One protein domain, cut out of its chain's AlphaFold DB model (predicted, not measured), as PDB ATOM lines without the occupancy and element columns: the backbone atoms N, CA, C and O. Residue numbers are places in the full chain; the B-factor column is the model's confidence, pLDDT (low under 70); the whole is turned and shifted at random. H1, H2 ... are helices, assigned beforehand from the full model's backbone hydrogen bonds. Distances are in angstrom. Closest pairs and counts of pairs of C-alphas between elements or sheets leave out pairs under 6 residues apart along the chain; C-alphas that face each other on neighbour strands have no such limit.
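What this domain is: This is residues 347 to 470 of the 539 residues of the protein "Hypothetical protein" of Rotaria socialis (UniProt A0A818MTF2). A long helical hairpin, H3 and H4, is the core of a loose, open frame: H1 slants past H3, short H2 makes a corner with H1's end, and H5 sits off the far end of H4. The 124 printed residues hold five named helices, H1 to H5, and no named strand: all helix. The radius of gyration of the C-alphas is 17.3 A, the spans 45 by 39 by 37 A.

Where its parts are: H1, residues 347 to 367, begins at C-alpha (38.986, 13.276, 301.918). H2 is 374 to 383, H3 389 to 410, H4 414 to 439, 38.5 A from first to last C-alpha. H5, 446 to 464, has a kink of 28 degrees near residue 455 and ends at C-alpha (11.838, 36.516, 298.345).

How they stand to each other: H1 touches H2 with residues 366 to 367 alone, closest C-alphas Ile 366 and Tyr 381, 6.2 A. The hairpin's closest C-alphas are Gly 404 and Ala 420, 5.3 A. Every O i to N i+4 pair is within hydrogen-bond range in H1 and H2, 16 of 18 in H3, 19 of 22 in H4, 13 of 15 in H5.

The domain as a whole: The printed part has no cut. Residues 453 to 470 are among the 51 under pLDDT 70.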
ATOM      1  N   THR A 347      40.276  12.805 301.386       70.94
ATOM      2  CA  THR A 347      38.986  13.276 301.918       70.94
ATOM      3  C   THR A 347      38.309  14.292 301.002       70.94
ATOM      4  O   THR A 347      37.093  14.255 300.876       70.94
ATOM      5  N   GLU A 348      39.058  15.157 300.318       75.00
ATOM      6  CA  GLU A 348      38.512  16.120 299.358       75.00
ATOM      7  C   GLU A 348      38.018  15.427 298.086       75.00
ATOM      8  O   GLU A 348      36.961  15.756 297.556       75.00
ATOM      9  N   ILE A 349      38.733  14.402 297.623       79.12
ATOM     10  CA  ILE A 349      38.276  13.580 296.493       79.12
ATOM     11  C   ILE A 349      36.984  12.852 296.872       79.12
ATOM     12  O   ILE A 349      36.028  12.825 296.095       79.12
ATOM     13  N   LEU A 350      36.922  12.299 298.085       81.38
ATOM     14  CA  LEU A 350      35.745  11.599 298.583       81.38
ATOM     15  C   LEU A 350      34.539  12.537 298.718       81.38
ATOM     16  O   LEU A 350      33.435  12.145 298.333       81.38
ATOM     17  N   THR A 351      34.718  13.773 299.196       80.19
ATOM     18  CA  THR A 351      33.618  14.748 299.264       80.19
ATOM     19  C   THR A 351      33.129  15.142 297.874       80.19
ATOM     20  O   THR A 351      31.918  15.166 297.655       80.19
ATOM     21  N   ILE A 352      34.027  15.349 296.906       85.25
ATOM     22  CA  ILE A 352      33.658  15.638 295.511       85.25
ATOM     23  C   ILE A 352      32.857  14.483 294.905       85.25
ATOM     24  O   ILE A 352      31.789  14.714 294.333       85.25
ATOM     25  N   ILE A 353      33.319  13.238 295.060       88.06
ATOM     26  CA  ILE A 353      32.605  12.048 294.570       88.06
ATOM     27  C   ILE A 353      31.238  11.928 295.248       88.06
ATOM     28  O   ILE A 353      30.236  11.695 294.574       88.06
ATOM     29  N   THR A 354      31.172  12.139 296.563       83.38
ATOM     30  CA  THR A 354      29.929  12.026 297.335       83.38
ATOM     31  C   THR A 354      28.903  13.060 296.873       83.38
ATOM     32  O   THR A 354      27.777  12.694 296.534       83.38
ATOM     33  N   VAL A 355      29.290  14.333 296.761       87.69
ATOM     34  CA  VAL A 355      28.389  15.402 296.305       87.69
ATOM     35  C   VAL A 355      27.973  15.198 294.847       87.69
ATOM     36  O   VAL A 355      26.798  15.360 294.516       87.69
ATOM     37  N   THR A 356      28.894  14.760 293.985       88.06
ATOM     38  CA  THR A 356      28.586  14.451 292.580       88.06
ATOM     39  C   THR A 356      27.610  13.276 292.474       88.06
ATOM     40  O   THR A 356      26.658  13.338 291.701       88.06
ATOM     41  N   SER A 357      27.779  12.230 293.289       90.50
ATOM     42  CA  SER A 357      26.852  11.090 293.320       90.50
ATOM     43  C   SER A 357      25.451  11.490 293.803       90.50
ATOM     44  O   SER A 357      24.457  11.056 293.225       90.50
ATOM     45  N   MET A 358      25.351  12.394 294.786       84.62
ATOM     46  CA  MET A 358      24.070  12.961 295.221       84.62
ATOM     47  C   MET A 358      23.423  13.843 294.145       84.62
ATOM     48  O   MET A 358      22.207  13.808 293.991       84.62
ATOM     49  N   LEU A 359      24.208  14.595 293.365       87.62
ATOM     50  CA  LEU A 359      23.688  15.372 292.235       87.62
ATOM     51  C   LEU A 359      23.096  14.464 291.142       87.62
ATOM     52  O   LEU A 359      22.050  14.777 290.573       87.62
ATOM     53  N   VAL A 360      23.736  13.327 290.856       89.50
ATOM     54  CA  VAL A 360      23.210  12.334 289.903       89.50
ATOM     55  C   VAL A 360      21.860  11.783 290.370       89.50
ATOM     56  O   VAL A 360      20.959  11.606 289.550       89.50
ATOM     57  N   GLU A 361      21.684  11.566 291.673       84.38
ATOM     58  CA  GLU A 361      20.405  11.129 292.237       84.38
ATOM     59  C   GLU A 361      19.298  12.187 292.064       84.38
ATOM     60  O   GLU A 361      18.168  11.838 291.722       84.38
ATOM     61  N   GLU A 362      19.611  13.480 292.183       83.81
ATOM     62  CA  GLU A 362      18.655  14.561 291.883       83.81
ATOM     63  C   GLU A 362      18.263  14.583 290.397       83.81
ATOM     64  O   GLU A 362      17.081  14.670 290.051       83.81
ATOM     65  N   PHE A 363      19.231  14.410 289.489       83.25
ATOM     66  CA  PHE A 363      18.939  14.279 288.057       83.25
ATOM     67  C   PHE A 363      18.081  13.046 287.748       83.25
ATOM     68  O   PHE A 363      17.174  13.118 286.911       83.25
ATOM     69  N   ARG A 364      18.317  11.927 288.446       85.88
ATOM     70  CA  ARG A 364      17.491  10.719 288.341       85.88
ATOM     71  C   ARG A 364      16.043  11.023 288.732       85.88
ATOM     72  O   ARG A 364      15.129  10.633 288.007       85.88
ATOM     73  N   GLN A 365      15.820  11.753 289.824       79.12
ATOM     74  CA  GLN A 365      14.478  12.135 290.277       79.12
ATOM     75  C   GLN A 365      13.743  13.010 289.250       79.12
ATOM     76  O   GLN A 365      12.586  12.727 288.934       79.12
ATOM     77  N   ILE A 366      14.423  13.988 288.641       78.62
ATOM     78  CA  ILE A 366      13.857  14.822 287.562       78.62
ATOM     79  C   ILE A 366      13.461  13.963 286.348       78.62
ATOM     80  O   ILE A 366      12.421  14.185 285.719       78.62
ATOM     81  N   TYR A 367      14.277  12.964 286.004       80.06
ATOM     82  CA  TYR A 367      14.046  12.116 284.835       80.06
ATOM     83  C   TYR A 367      12.812  11.210 284.978       80.06
ATOM     84  O   TYR A 367      12.038  11.083 284.021       80.06
ATOM     85  N   PHE A 368      12.607  10.612 286.158       79.62
ATOM     86  CA  PHE A 368      11.496   9.690 286.437       79.62
ATOM     87  C   PHE A 368      10.132  10.380 286.638       79.62
ATOM     88  O   PHE A 368       9.121   9.695 286.801       79.62
ATOM     89  N   GLN A 369      10.064  11.713 286.571       72.75
ATOM     90  CA  GLN A 369       8.806  12.459 286.639       72.75
ATOM     91  C   GLN A 369       7.879  12.108 285.451       72.75
ATOM     92  O   GLN A 369       8.316  12.019 284.301       72.75
ATOM     93  N   ALA A 370       6.574  11.975 285.712       67.50
ATOM     94  CA  ALA A 370       5.567  11.456 284.771       67.50
ATOM     95  C   ALA A 370       5.251  12.343 283.537       67.50
ATOM     96  O   ALA A 370       4.439  11.958 282.693       67.50
ATOM     97  N   ASN A 371       5.864  13.524 283.400       68.69
ATOM     98  CA  ASN A 371       5.546  14.468 282.323       68.69
ATOM     99  C   ASN A 371       6.203  14.089 280.989       68.69
ATOM    100  O   ASN A 371       7.347  13.653 280.944       68.69
ATOM    101  N   LYS A 372       5.496  14.292 279.870       64.62
ATOM    102  CA  LYS A 372       5.985  13.897 278.533       64.62
ATOM    103  C   LYS A 372       7.023  14.857 277.932       64.62
ATOM    104  O   LYS A 372       7.829  14.422 277.117       64.62
ATOM    105  N   SER A 373       7.031  16.136 278.321       74.31
ATOM    106  CA  SER A 373       8.020  17.120 277.853       74.31
ATOM    107  C   SER A 373       9.123  17.343 278.891       74.31
ATOM    108  O   SER A 373       8.841  17.422 280.085       74.31
ATOM    109  N   LEU A 374      10.379  17.483 278.447       69.06
ATOM    110  CA  LEU A 374      11.523  17.734 279.339       69.06
ATOM    111  C   LEU A 374      11.349  19.026 280.144       69.06
ATOM    112  O   LEU A 374      11.574  19.037 281.351       69.06
ATOM    113  N   MET A 375      10.863  20.093 279.506       73.25
ATOM    114  CA  MET A 375      10.644  21.363 280.196       73.25
ATOM    115  C   MET A 375       9.455  21.305 281.163       73.25
ATOM    116  O   MET A 375       9.492  21.916 282.225       73.25
ATOM    117  N   GLY A 376       8.441  20.488 280.858       70.56
ATOM    118  CA  GLY A 376       7.351  20.191 281.783       70.56
ATOM    119  C   GLY A 376       7.786  19.315 282.960       70.56
ATOM    120  O   GLY A 376       7.238  19.464 284.047       70.56
ATOM    121  N   LYS A 377       8.770  18.419 282.789       71.19
ATOM    122  CA  LYS A 377       9.369  17.645 283.895       71.19
ATOM    123  C   LYS A 377      10.139  18.547 284.853       71.19
ATOM    124  O   LYS A 377       9.913  18.466 286.052       71.19
ATOM    125  N   ILE A 378      10.988  19.426 284.318       70.19
ATOM    126  CA  ILE A 378      11.754  20.402 285.107       70.19
ATOM    127  C   ILE A 378      10.796  21.346 285.836       70.19
ATOM    128  O   ILE A 378      10.887  21.498 287.050       70.19
ATOM    129  N   TYR A 379       9.822  21.913 285.120       70.88
ATOM    130  CA  TYR A 379       8.825  22.791 285.723       70.88
ATOM    131  C   TYR A 379       8.019  22.068 286.813       70.88
ATOM    132  O   TYR A 379       7.883  22.599 287.901       70.88
ATOM    133  N   ALA A 380       7.578  20.823 286.604       66.06
ATOM    134  CA  ALA A 380       6.844  20.078 287.631       66.06
ATOM    135  C   ALA A 380       7.699  19.613 288.820       66.06
ATOM    136  O   ALA A 380       7.175  19.532 289.930       66.06
ATOM    137  N   TYR A 381       8.990  19.332 288.615       66.31
ATOM    138  CA  TYR A 381       9.942  19.099 289.707       66.31
ATOM    139  C   TYR A 381      10.099  20.356 290.581       66.31
ATOM    140  O   TYR A 381      10.239  20.250 291.801       66.31
ATOM    141  N   PHE A 382      10.005  21.544 289.977       62.47
ATOM    142  CA  PHE A 382      10.016  22.816 290.697       62.47
ATOM    143  C   PHE A 382       8.638  23.262 291.234       62.47
ATOM    144  O   PHE A 382       8.614  23.970 292.239       62.47
ATOM    145  N   ASP A 383       7.512  22.844 290.633       57.66
ATOM    146  CA  ASP A 383       6.185  23.459 290.861       57.66
ATOM    147  C   ASP A 383       5.162  22.596 291.640       57.66
ATOM    148  O   ASP A 383       4.243  23.147 292.239       57.66
ATOM    149  N   LEU A 384       5.280  21.260 291.722       47.97
ATOM    150  CA  LEU A 384       4.163  20.435 292.230       47.97
ATOM    151  C   LEU A 384       4.542  19.442 293.343       47.97
ATOM    152  O   LEU A 384       4.678  18.244 293.111       47.97
ATOM    153  N   GLY A 385       4.640  19.925 294.590       52.19
ATOM    154  CA  GLY A 385       4.477  19.044 295.763       52.19
ATOM    155  C   GLY A 385       5.170  19.459 297.061       52.19
ATOM    156  O   GLY A 385       4.647  19.169 298.132       52.19
ATOM    157  N   ASN A 386       6.291  20.185 297.007       46.12
ATOM    158  CA  ASN A 386       6.993  20.682 298.197       46.12
ATOM    159  C   ASN A 386       7.456  22.134 297.995       46.12
ATOM    160  O   ASN A 386       8.523  22.402 297.450       46.12
ATOM    161  N   ARG A 387       6.605  23.056 298.470       50.75
ATOM    162  CA  ARG A 387       6.820  24.501 298.685       50.75
ATOM    163  C   ARG A 387       8.291  24.903 298.771       50.75
ATOM    164  O   ARG A 387       8.926  24.510 299.745       50.75
ATOM    165  N   MET A 388       8.764  25.763 297.864       50.78
ATOM    166  CA  MET A 388       9.952  26.633 298.001       50.78
ATOM    167  C   MET A 388      11.311  25.943 298.291       50.78
ATOM    168  O   MET A 388      12.358  26.504 298.010       50.78
ATOM    169  N   SER A 389      11.359  24.714 298.793       58.47
ATOM    170  CA  SER A 389      12.564  24.072 299.313       58.47
ATOM    171  C   SER A 389      13.491  23.608 298.192       58.47
ATOM    172  O   SER A 389      14.705  23.709 298.320       58.47
ATOM    173  N   ASN A 390      12.945  23.132 297.071       61.09
ATOM    174  CA  ASN A 390      13.769  22.602 295.980       61.09
ATOM    175  C   ASN A 390      14.397  23.720 295.134       61.09
ATOM    176  O   ASN A 390      15.564  23.644 294.765       61.09
ATOM    177  N   LEU A 391      13.662  24.807 294.889       63.16
ATOM    178  CA  LEU A 391      14.196  25.953 294.155       63.16
ATOM    179  C   LEU A 391      15.146  26.808 295.010       63.16
ATOM    180  O   LEU A 391      16.163  27.263 294.499       63.16
ATOM    181  N   PHE A 392      14.834  27.017 296.297       63.31
ATOM    182  CA  PHE A 392      15.594  27.932 297.162       63.31
ATOM    183  C   PHE A 392      16.663  27.269 298.030       63.31
ATOM    184  O   PHE A 392      17.535  27.973 298.527       63.31
ATOM    185  N   LEU A 393      16.620  25.948 298.221       69.38
ATOM    186  CA  LEU A 393      17.624  25.233 299.013       69.38
ATOM    187  C   LEU A 393      18.465  24.305 298.133       69.38
ATOM    188  O   LEU A 393      19.675  24.450 298.079       69.38
ATOM    189  N   VAL A 394      17.826  23.394 297.393       77.25
ATOM    190  CA  VAL A 394      18.520  22.322 296.656       77.25
ATOM    191  C   VAL A 394      19.413  22.875 295.545       77.25
ATOM    192  O   VAL A 394      20.610  22.602 295.527       77.25
ATOM    193  N   LEU A 395      18.854  23.682 294.640       79.00
ATOM    194  CA  LEU A 395      19.607  24.243 293.515       79.00
ATOM    195  C   LEU A 395      20.756  25.174 293.969       79.00
ATOM    196  O   LEU A 395      21.872  24.995 293.476       79.00
ATOM    197  N   PRO A 396      20.555  26.100 294.932       82.19
ATOM    198  CA  PRO A 396      21.637  26.923 295.462       82.19
ATOM    199  C   PRO A 396      22.751  26.126 296.136       82.19
ATOM    200  O   PRO A 396      23.903  26.448 295.879       82.19
ATOM    201  N   THR A 397      22.453  25.078 296.919       84.38
ATOM    202  CA  THR A 397      23.484  24.232 297.556       84.38
ATOM    203  C   THR A 397      24.422  23.620 296.519       84.38
ATOM    204  O   THR A 397      25.631  23.802 296.579       84.38
ATOM    205  N   TYR A 398      23.888  22.948 295.495       88.62
ATOM    206  CA  TYR A 398      24.764  22.333 294.495       88.62
ATOM    207  C   TYR A 398      25.541  23.375 293.682       88.62
ATOM    208  O   TYR A 398      26.723  23.174 293.412       88.62
ATOM    209  N   LEU A 399      24.924  24.506 293.320       89.19
ATOM    210  CA  LEU A 399      25.625  25.576 292.605       89.19
ATOM    211  C   LEU A 399      26.756  26.192 293.438       89.19
ATOM    212  O   LEU A 399      27.846  26.392 292.903       89.19
ATOM    213  N   LEU A 400      26.524  26.471 294.727       87.94
ATOM    214  CA  LEU A 400      27.533  27.063 295.608       87.94
ATOM    215  C   LEU A 400      28.736  26.132 295.782       87.94
ATOM    216  O   LEU A 400      29.869  26.606 295.717       87.94
ATOM    217  N   PHE A 401      28.501  24.821 295.911       88.31
ATOM    218  CA  PHE A 401      29.558  23.813 295.985       88.31
ATOM    219  C   PHE A 401      30.473  23.835 294.752       88.31
ATOM    220  O   PHE A 401      31.695  23.927 294.886       88.31
ATOM    221  N   TYR A 402      29.913  23.818 293.534       89.88
ATOM    222  CA  TYR A 402      30.734  23.869 292.315       89.88
ATOM    223  C   TYR A 402      31.418  25.226 292.126       89.88
ATOM    224  O   TYR A 402      32.559  25.266 291.670       89.88
ATOM    225  N   ILE A 403      30.778  26.335 292.513       89.62
ATOM    226  CA  ILE A 403      31.409  27.664 292.498       89.62
ATOM    227  C   ILE A 403      32.593  27.708 293.475       89.62
ATOM    228  O   ILE A 403      33.670  28.175 293.104       89.62
ATOM    229  N   GLY A 404      32.434  27.188 294.695       84.12
ATOM    230  CA  GLY A 404      33.502  27.089 295.691       84.12
ATOM    231  C   GLY A 404      34.658  26.200 295.228       84.12
ATOM    232  O   GLY A 404      35.824  26.557 295.405       84.12
ATOM    233  N   LEU A 405      34.348  25.098 294.543       83.75
ATOM    234  CA  LEU A 405      35.325  24.193 293.943       83.75
ATOM    235  C   LEU A 405      36.100  24.858 292.794       83.75
ATOM    236  O   LEU A 405      37.326  24.789 292.752       83.75
ATOM    237  N   VAL A 406      35.419  25.575 291.896       86.31
ATOM    238  CA  VAL A 406      36.072  26.347 290.827       86.31
ATOM    239  C   VAL A 406      36.958  27.446 291.417       86.31
ATOM    240  O   VAL A 406      38.095  27.605 290.980       86.31
ATOM    241  N   LEU A 407      36.498  28.177 292.436       80.44
ATOM    242  CA  LEU A 407      37.308  29.190 293.127       80.44
ATOM    243  C   LEU A 407      38.552  28.588 293.793       80.44
ATOM    244  O   LEU A 407      39.610  29.215 293.775       80.44
ATOM    245  N   ARG A 408      38.444  27.363 294.318       75.75
ATOM    246  CA  ARG A 408      39.568  26.612 294.884       75.75
ATOM    247  C   ARG A 408      40.619  26.221 293.835       75.75
ATOM    248  O   ARG A 408      41.803  26.268 294.149       75.75
ATOM    249  N   PHE A 409      40.219  25.879 292.606       75.75
ATOM    250  CA  PHE A 409      41.149  25.469 291.538       75.75
ATOM    251  C   PHE A 409      41.690  26.620 290.677       75.75
ATOM    252  O   PHE A 409      42.800  26.532 290.161       75.75
ATOM    253  N   THR A 410      40.921  27.694 290.495       69.88
ATOM    254  CA  THR A 410      41.257  28.787 289.560       69.88
ATOM    255  C   THR A 410      42.118  29.895 290.157       69.88
ATOM    256  O   THR A 410      42.694  30.672 289.394       69.88
ATOM    257  N   ARG A 411      42.205  30.021 291.490       61.38
ATOM    258  CA  ARG A 411      42.817  31.196 292.126       61.38
ATOM    259  C   ARG A 411      43.891  30.816 293.141       61.38
ATOM    260  O   ARG A 411      43.606  30.535 294.297       61.38
ATOM    261  N   THR A 412      45.142  30.879 292.691       59.00
ATOM    262  CA  THR A 412      46.363  30.625 293.478       59.00
ATOM    263  C   THR A 412      46.776  31.783 294.398       59.00
ATOM    264  O   THR A 412      47.779  31.678 295.099       59.00
ATOM    265  N   ASP A 413      46.019  32.884 294.432       67.94
ATOM    266  CA  ASP A 413      46.297  34.029 295.308       67.94
ATOM    267  C   ASP A 413      45.798  33.783 296.743       67.94
ATOM    268  O   ASP A 413      44.696  33.264 296.943       67.94
ATOM    269  N   ALA A 414      46.525  34.280 297.754       66.56
ATOM    270  CA  ALA A 414      46.139  34.180 299.172       66.56
ATOM    271  C   ALA A 414      44.717  34.714 299.462       66.56
ATOM    272  O   ALA A 414      43.964  34.127 300.241       66.56
ATOM    273  N   ASN A 415      44.307  35.786 298.775       70.38
ATOM    274  CA  ASN A 415      42.954  36.337 298.886       70.38
ATOM    275  C   ASN A 415      41.899  35.417 298.251       70.38
ATOM    276  O   ASN A 415      40.786  35.324 298.758       70.38
ATOM    277  N   GLY A 416      42.234  34.724 297.158       71.38
ATOM    278  CA  GLY A 416      41.336  33.778 296.490       71.38
ATOM    279  C   GLY A 416      41.015  32.569 297.361       71.38
ATOM    280  O   GLY A 416      39.852  32.181 297.465       71.38
ATOM    281  N   PHE A 417      42.018  32.052 298.071       69.44
ATOM    282  CA  PHE A 417      41.837  30.956 299.020       69.44
ATOM    283  C   PHE A 417      40.918  31.338 300.193       69.44
ATOM    284  O   PHE A 417      40.063  30.546 300.592       69.44
ATOM    285  N   ALA A 418      41.028  32.567 300.709       74.31
ATOM    286  CA  ALA A 418      40.133  33.064 301.756       74.31
ATOM    287  C   ALA A 418      38.666  33.112 301.287       74.31
ATOM    288  O   ALA A 418      37.780  32.628 301.990       74.31
ATOM    289  N   TRP A 419      38.408  33.619 300.077       78.06
ATOM    290  CA  TRP A 419      37.060  33.626 299.497       78.06
ATOM    291  C   TRP A 419      36.522  32.215 299.249       78.06
ATOM    292  O   TRP A 419      35.366  31.951 299.570       78.06
ATOM    293  N   ALA A 420      37.352  31.294 298.750       78.44
ATOM    294  CA  ALA A 420      36.958  29.900 298.560       78.44
ATOM    295  C   ALA A 420      36.559  29.237 299.890       78.44
ATOM    296  O   ALA A 420      35.531  28.569 299.955       78.44
ATOM    297  N   ARG A 421      37.306  29.480 300.977       78.75
ATOM    298  CA  ARG A 421      36.950  28.983 302.318       78.75
ATOM    299  C   ARG A 421      35.622  29.539 302.818       78.75
ATOM    300  O   ARG A 421      34.841  28.778 303.378       78.75
ATOM    301  N   ILE A 422      35.362  30.829 302.613       81.00
ATOM    302  CA  ILE A 422      34.098  31.461 303.018       81.00
ATOM    303  C   ILE A 422      32.928  30.854 302.235       81.00
ATOM    304  O   ILE A 422      31.938  30.453 302.836       81.00
ATOM    305  N   VAL A 423      33.061  30.721 300.911       83.06
ATOM    306  CA  VAL A 423      32.014  30.130 300.060       83.06
ATOM    307  C   VAL A 423      31.740  28.678 300.455       83.06
ATOM    308  O   VAL A 423      30.585  28.306 300.624       83.06
ATOM    309  N   MET A 424      32.781  27.873 300.681       80.56
ATOM    310  CA  MET A 424      32.626  26.479 301.116       80.56
ATOM    311  C   MET A 424      32.060  26.356 302.542       80.56
ATOM    312  O   MET A 424      31.357  25.394 302.839       80.56
ATOM    313  N   ALA A 425      32.324  27.324 303.428       79.62
ATOM    314  CA  ALA A 425      31.712  27.369 304.756       79.62
ATOM    315  C   ALA A 425      30.207  27.674 304.675       79.62
ATOM    316  O   ALA A 425      29.412  26.998 305.323       79.62
ATOM    317  N   CYS A 426      29.801  28.626 303.830       79.81
ATOM    318  CA  CYS A 426      28.384  28.892 303.572       79.81
ATOM    319  C   CYS A 426      27.684  27.698 302.902       79.81
ATOM    320  O   CYS A 426      26.536  27.399 303.225       79.81
ATOM    321  N   ASP A 427      28.365  26.989 301.996       83.31
ATOM    322  CA  ASP A 427      27.839  25.761 301.391       83.31
ATOM    323  C   ASP A 427      27.555  24.682 302.452       83.31
ATOM    324  O   ASP A 427      26.474  24.090 302.475       83.31
ATOM    325  N   LEU A 428      28.480  24.491 303.398       82.88
ATOM    326  CA  LEU A 428      28.322  23.546 304.505       82.88
ATOM    327  C   LEU A 428      27.088  23.858 305.373       82.88
ATOM    328  O   LEU A 428      26.360  22.944 305.766       82.88
ATOM    329  N   GLU A 429      26.810  25.135 305.642       80.25
ATOM    330  CA  GLU A 429      25.600  25.550 306.366       80.25
ATOM    331  C   GLU A 429      24.318  25.153 305.619       80.25
ATOM    332  O   GLU A 429      23.374  24.635 306.225       80.25
ATOM    333  N   LEU A 430      24.286  25.314 304.291       79.44
ATOM    334  CA  LEU A 430      23.145  24.895 303.472       79.44
ATOM    335  C   LEU A 430      22.964  23.368 303.480       79.44
ATOM    336  O   LEU A 430      21.830  22.883 303.578       79.44
ATOM    337  N   TRP A 431      24.058  22.602 303.456       81.12
ATOM    338  CA  TRP A 431      24.030  21.144 303.619       81.12
ATOM    339  C   TRP A 431      23.472  20.710 304.979       81.12
ATOM    340  O   TRP A 431      22.705  19.741 305.050       81.12
ATOM    341  N   PHE A 432      23.779  21.436 306.058       80.62
ATOM    342  CA  PHE A 432      23.181  21.180 307.370       80.62
ATOM    343  C   PHE A 432      21.678  21.453 307.379       80.62
ATOM    344  O   PHE A 432      20.909  20.605 307.839       80.62
ATOM    345  N   ILE A 433      21.233  22.582 306.818       76.25
ATOM    346  CA  ILE A 433      19.800  22.901 306.718       76.25
ATOM    347  C   ILE A 433      19.068  21.825 305.901       76.25
ATOM    348  O   ILE A 433      17.987  21.379 306.295       76.25
ATOM    349  N   ARG A 434      19.671  21.335 304.811       76.25
ATOM    350  CA  ARG A 434      19.131  20.220 304.017       76.25
ATOM    351  C   ARG A 434      19.038  18.931 304.839       76.25
ATOM    352  O   ARG A 434      18.015  18.250 304.795       76.25
ATOM    353  N   SER A 435      20.063  18.617 305.624       74.44
ATOM    354  CA  SER A 435      20.103  17.415 306.469       74.44
ATOM    355  C   SER A 435      19.019  17.429 307.554       74.44
ATOM    356  O   SER A 435      18.404  16.401 307.844       74.44
ATOM    357  N   VAL A 436      18.694  18.604 308.097       72.88
ATOM    358  CA  VAL A 436      17.605  18.786 309.071       72.88
ATOM    359  C   VAL A 436      16.233  18.408 308.492       72.88
ATOM    360  O   VAL A 436      15.372  17.912 309.220       72.88
ATOM    361  N   LEU A 437      16.021  18.557 307.179       67.06
ATOM    362  CA  LEU A 437      14.769  18.154 306.527       67.06
ATOM    363  C   LEU A 437      14.572  16.628 306.514       67.06
ATOM    364  O   LEU A 437      13.432  16.174 306.615       67.06
ATOM    365  N   PHE A 438      15.653  15.842 306.468       69.56
ATOM    366  CA  PHE A 438      15.598  14.374 306.545       69.56
ATOM    367  C   PHE A 438      15.161  13.889 307.938       69.56
ATOM    368  O   PHE A 438      14.381  12.945 308.065       69.56
ATOM    369  N   ILE A 439      15.565  14.608 308.991       67.44
ATOM    370  CA  ILE A 439      15.151  14.349 310.383       67.44
ATOM    371  C   ILE A 439      13.628  14.526 310.559       67.44
ATOM    372  O   ILE A 439      13.025  13.948 311.465       67.44
ATOM    373  N   GLY A 440      12.969  15.252 309.648       61.31
ATOM    374  CA  GLY A 440      11.517  15.435 309.627       61.31
ATOM    375  C   GLY A 440      10.702  14.157 309.401       61.31
ATOM    376  O   GLY A 440       9.497  14.172 309.650       61.31
ATOM    377  N   ILE A 441      11.335  13.063 308.968       65.62
ATOM    378  CA  ILE A 441      10.696  11.751 308.778       65.62
ATOM    379  C   ILE A 441      10.458  11.052 310.128       65.62
ATOM    380  O   ILE A 441       9.541  10.241 310.262       65.62
ATOM    381  N   ALA A 442      11.239  11.386 311.162       73.31
ATOM    382  CA  ALA A 442      11.096  10.767 312.472       73.31
ATOM    383  C   ALA A 442       9.752  11.161 313.124       73.31
ATOM    384  O   ALA A 442       9.479  12.354 313.289       73.31
ATOM    385  N   PRO A 443       8.929  10.201 313.588       67.06
ATOM    386  CA  PRO A 443       7.553  10.465 314.031       67.06
ATOM    387  C   PRO A 443       7.448  11.406 315.244       67.06
ATOM    388  O   PRO A 443       6.426  12.059 315.435       67.06
ATOM    389  N   GLN A 444       8.503  11.518 316.055       76.38
ATOM    390  CA  GLN A 444       8.532  12.376 317.248       76.38
ATOM    391  C   GLN A 444       9.053  13.797 316.967       76.38
ATOM    392  O   GLN A 444       8.658  14.753 317.636       76.38
ATOM    393  N   LEU A 445       9.946  13.941 315.983       68.12
ATOM    394  CA  LEU A 445      10.590  15.211 315.624       68.12
ATOM    395  C   LEU A 445       9.881  15.898 314.452       68.12
ATOM    396  O   LEU A 445       9.899  17.125 314.374       68.12
ATOM    397  N   GLY A 446       9.189  15.136 313.603       71.62
ATOM    398  CA  GLY A 446       8.441  15.622 312.447       71.62
ATOM    399  C   GLY A 446       7.464  16.754 312.780       71.62
ATOM    400  O   GLY A 446       7.586  17.823 312.184       71.62
ATOM    401  N   PRO A 447       6.550  16.613 313.765       77.81
ATOM    402  CA  PRO A 447       5.604  17.678 314.116       77.81
ATOM    403  C   PRO A 447       6.284  18.972 314.592       77.81
ATOM    404  O   PRO A 447       5.859  20.067 314.223       77.81
ATOM    405  N   LYS A 448       7.380  18.858 315.355       75.62
ATOM    406  CA  LYS A 448       8.165  20.010 315.832       75.62
ATOM    407  C   LYS A 448       8.916  20.686 314.685       75.62
ATOM    408  O   LYS A 448       8.887  21.909 314.574       75.62
ATOM    409  N   LEU A 449       9.512  19.901 313.787       69.56
ATOM    410  CA  LEU A 449      10.185  20.405 312.593       69.56
ATOM    411  C   LEU A 449       9.198  21.067 311.624       69.56
ATOM    412  O   LEU A 449       9.507  22.093 311.035       69.56
ATOM    413  N   VAL A 450       7.985  20.524 311.478       68.44
ATOM    414  CA  VAL A 450       6.906  21.135 310.688       68.44
ATOM    415  C   VAL A 450       6.484  22.472 311.296       68.44
ATOM    416  O   VAL A 450       6.227  23.407 310.543       68.44
ATOM    417  N   MET A 451       6.436  22.586 312.626       70.06
ATOM    418  CA  MET A 451       6.137  23.843 313.314       70.06
ATOM    419  C   MET A 451       7.236  24.887 313.070       70.06
ATOM    420  O   MET A 451       6.930  25.981 312.607       70.06
ATOM    421  N   ILE A 452       8.508  24.524 313.258       71.81
ATOM    422  CA  ILE A 452       9.658  25.407 312.987       71.81
ATOM    423  C   ILE A 452       9.716  25.790 311.504       71.81
ATOM    424  O   ILE A 452       9.841  26.962 311.172       71.81
ATOM    425  N   ARG A 453       9.542  24.830 310.590       66.31
ATOM    426  CA  ARG A 453       9.503  25.070 309.141       66.31
ATOM    427  C   ARG A 453       8.362  26.000 308.747       66.31
ATOM    428  O   ARG A 453       8.537  26.800 307.842       66.31
ATOM    429  N   LYS A 454       7.205  25.929 309.412       65.06
ATOM    430  CA  LYS A 454       6.123  26.902 309.204       65.06
ATOM    431  C   LYS A 454       6.537  28.300 309.668       65.06
ATOM    432  O   LYS A 454       6.269  29.240 308.937       65.06
ATOM    433  N   MET A 455       7.234  28.429 310.800       64.62
ATOM    434  CA  MET A 455       7.745  29.722 311.286       64.62
ATOM    435  C   MET A 455       8.850  30.300 310.380       64.62
ATOM    436  O   MET A 455       8.869  31.498 310.128       64.62
ATOM    437  N   VAL A 456       9.733  29.457 309.833       64.75
ATOM    438  CA  VAL A 456      10.842  29.880 308.953       64.75
ATOM    439  C   VAL A 456      10.384  30.127 307.515       64.75
ATOM    440  O   VAL A 456      10.793  31.112 306.913       64.75
ATOM    441  N   ASN A 457       9.499  29.303 306.949       61.16
ATOM    442  CA  ASN A 457       8.970  29.548 305.601       61.16
ATOM    443  C   ASN A 457       8.140  30.837 305.549       61.16
ATOM    444  O   ASN A 457       8.166  31.524 304.535       61.16
ATOM    445  N   MET A 458       7.479  31.203 306.652       59.62
ATOM    446  CA  MET A 458       6.803  32.497 306.810       59.62
ATOM    447  C   MET A 458       7.782  33.686 306.761       59.62
ATOM    448  O   MET A 458       7.401  34.782 306.356       59.62
ATOM    449  N   LEU A 459       9.050  33.472 307.134       58.47
ATOM    450  CA  LEU A 459      10.144  34.443 307.026       58.47
ATOM    451  C   LEU A 459      10.770  34.442 305.620       58.47
ATOM    452  O   LEU A 459      11.050  35.503 305.064       58.47
ATOM    453  N   LEU A 460      10.954  33.263 305.022       57.28
ATOM    454  CA  LEU A 460      11.572  33.092 303.704       57.28
ATOM    455  C   LEU A 460      10.669  33.605 302.564       57.28
ATOM    456  O   LEU A 460      11.152  34.267 301.647       57.28
ATOM    457  N   GLU A 461       9.353  33.367 302.644       58.44
ATOM    458  CA  GLU A 461       8.365  33.910 301.693       58.44
ATOM    459  C   GLU A 461       8.289  35.448 301.745       58.44
ATOM    460  O   GLU A 461       7.985  36.075 300.731       58.44
ATOM    461  N   TYR A 462       8.622  36.063 302.888       57.53
ATOM    462  CA  TYR A 462       8.694  37.520 303.044       57.53
ATOM    463  C   TYR A 462       9.944  38.127 302.384       57.53
ATOM    464  O   TYR A 462       9.853  39.178 301.759       57.53
ATOM    465  N   TYR A 463      11.103  37.465 302.473       55.91
ATOM    466  CA  TYR A 463      12.354  37.973 301.885       55.91
ATOM    467  C   TYR A 463      12.421  37.839 300.355       55.91
ATOM    468  O   TYR A 463      13.048  38.662 299.694       55.91
ATOM    469  N   LEU A 464      11.785  36.812 299.784       54.25
ATOM    470  CA  LEU A 464      11.838  36.516 298.345       54.25
ATOM    471  C   LEU A 464      10.700  37.139 297.528       54.25
ATOM    472  O   LEU A 464      10.801  37.238 296.306       54.25
ATOM    473  N   SER A 465       9.622  37.576 298.178       50.38
ATOM    474  CA  SER A 465       8.501  38.243 297.521       50.38
ATOM    475  C   SER A 465       8.550  39.729 297.854       50.38
ATOM    476  O   SER A 465       8.171  40.138 298.947       50.38
ATOM    477  N   ILE A 466       9.004  40.552 296.903       54.38
ATOM    478  CA  ILE A 466       8.911  42.022 296.943       54.38
ATOM    479  C   ILE A 466       7.425  42.415 296.841       54.38
ATOM    480  O   ILE A 466       6.950  42.936 295.834       54.38
ATOM    481  N   LYS A 467       6.638  42.102 297.871       44.53
ATOM    482  CA  LYS A 467       5.274  42.586 298.050       44.53
ATOM    483  C   LYS A 467       5.282  43.489 299.275       44.53
ATOM    484  O   LYS A 467       5.253  42.981 300.397       44.53
ATOM    485  N   PRO A 468       5.335  44.821 299.093       47.34
ATOM    486  CA  PRO A 468       5.127  45.713 300.214       47.34
ATOM    487  C   PRO A 468       3.688  45.482 300.686       47.34
ATOM    488  O   PRO A 468       2.787  45.330 299.863       47.34
ATOM    489  N   PHE A 469       3.470  45.482 301.999       45.69
ATOM    490  CA  PHE A 469       2.136  45.582 302.602       45.69
ATOM    491  C   PHE A 469       1.373  44.271 302.896       45.69
ATOM    492  O   PHE A 469       0.215  44.088 302.525       45.69
ATOM    493  N   ARG A 470       1.974  43.385 303.699       46.22
ATOM    494  CA  ARG A 470       1.216  42.587 304.685       46.22
ATOM    495  C   ARG A 470       2.028  42.451 305.970       46.22
ATOM    496  O   ARG A 470       2.715  41.466 306.203       46.22
TER     497      ARG A 470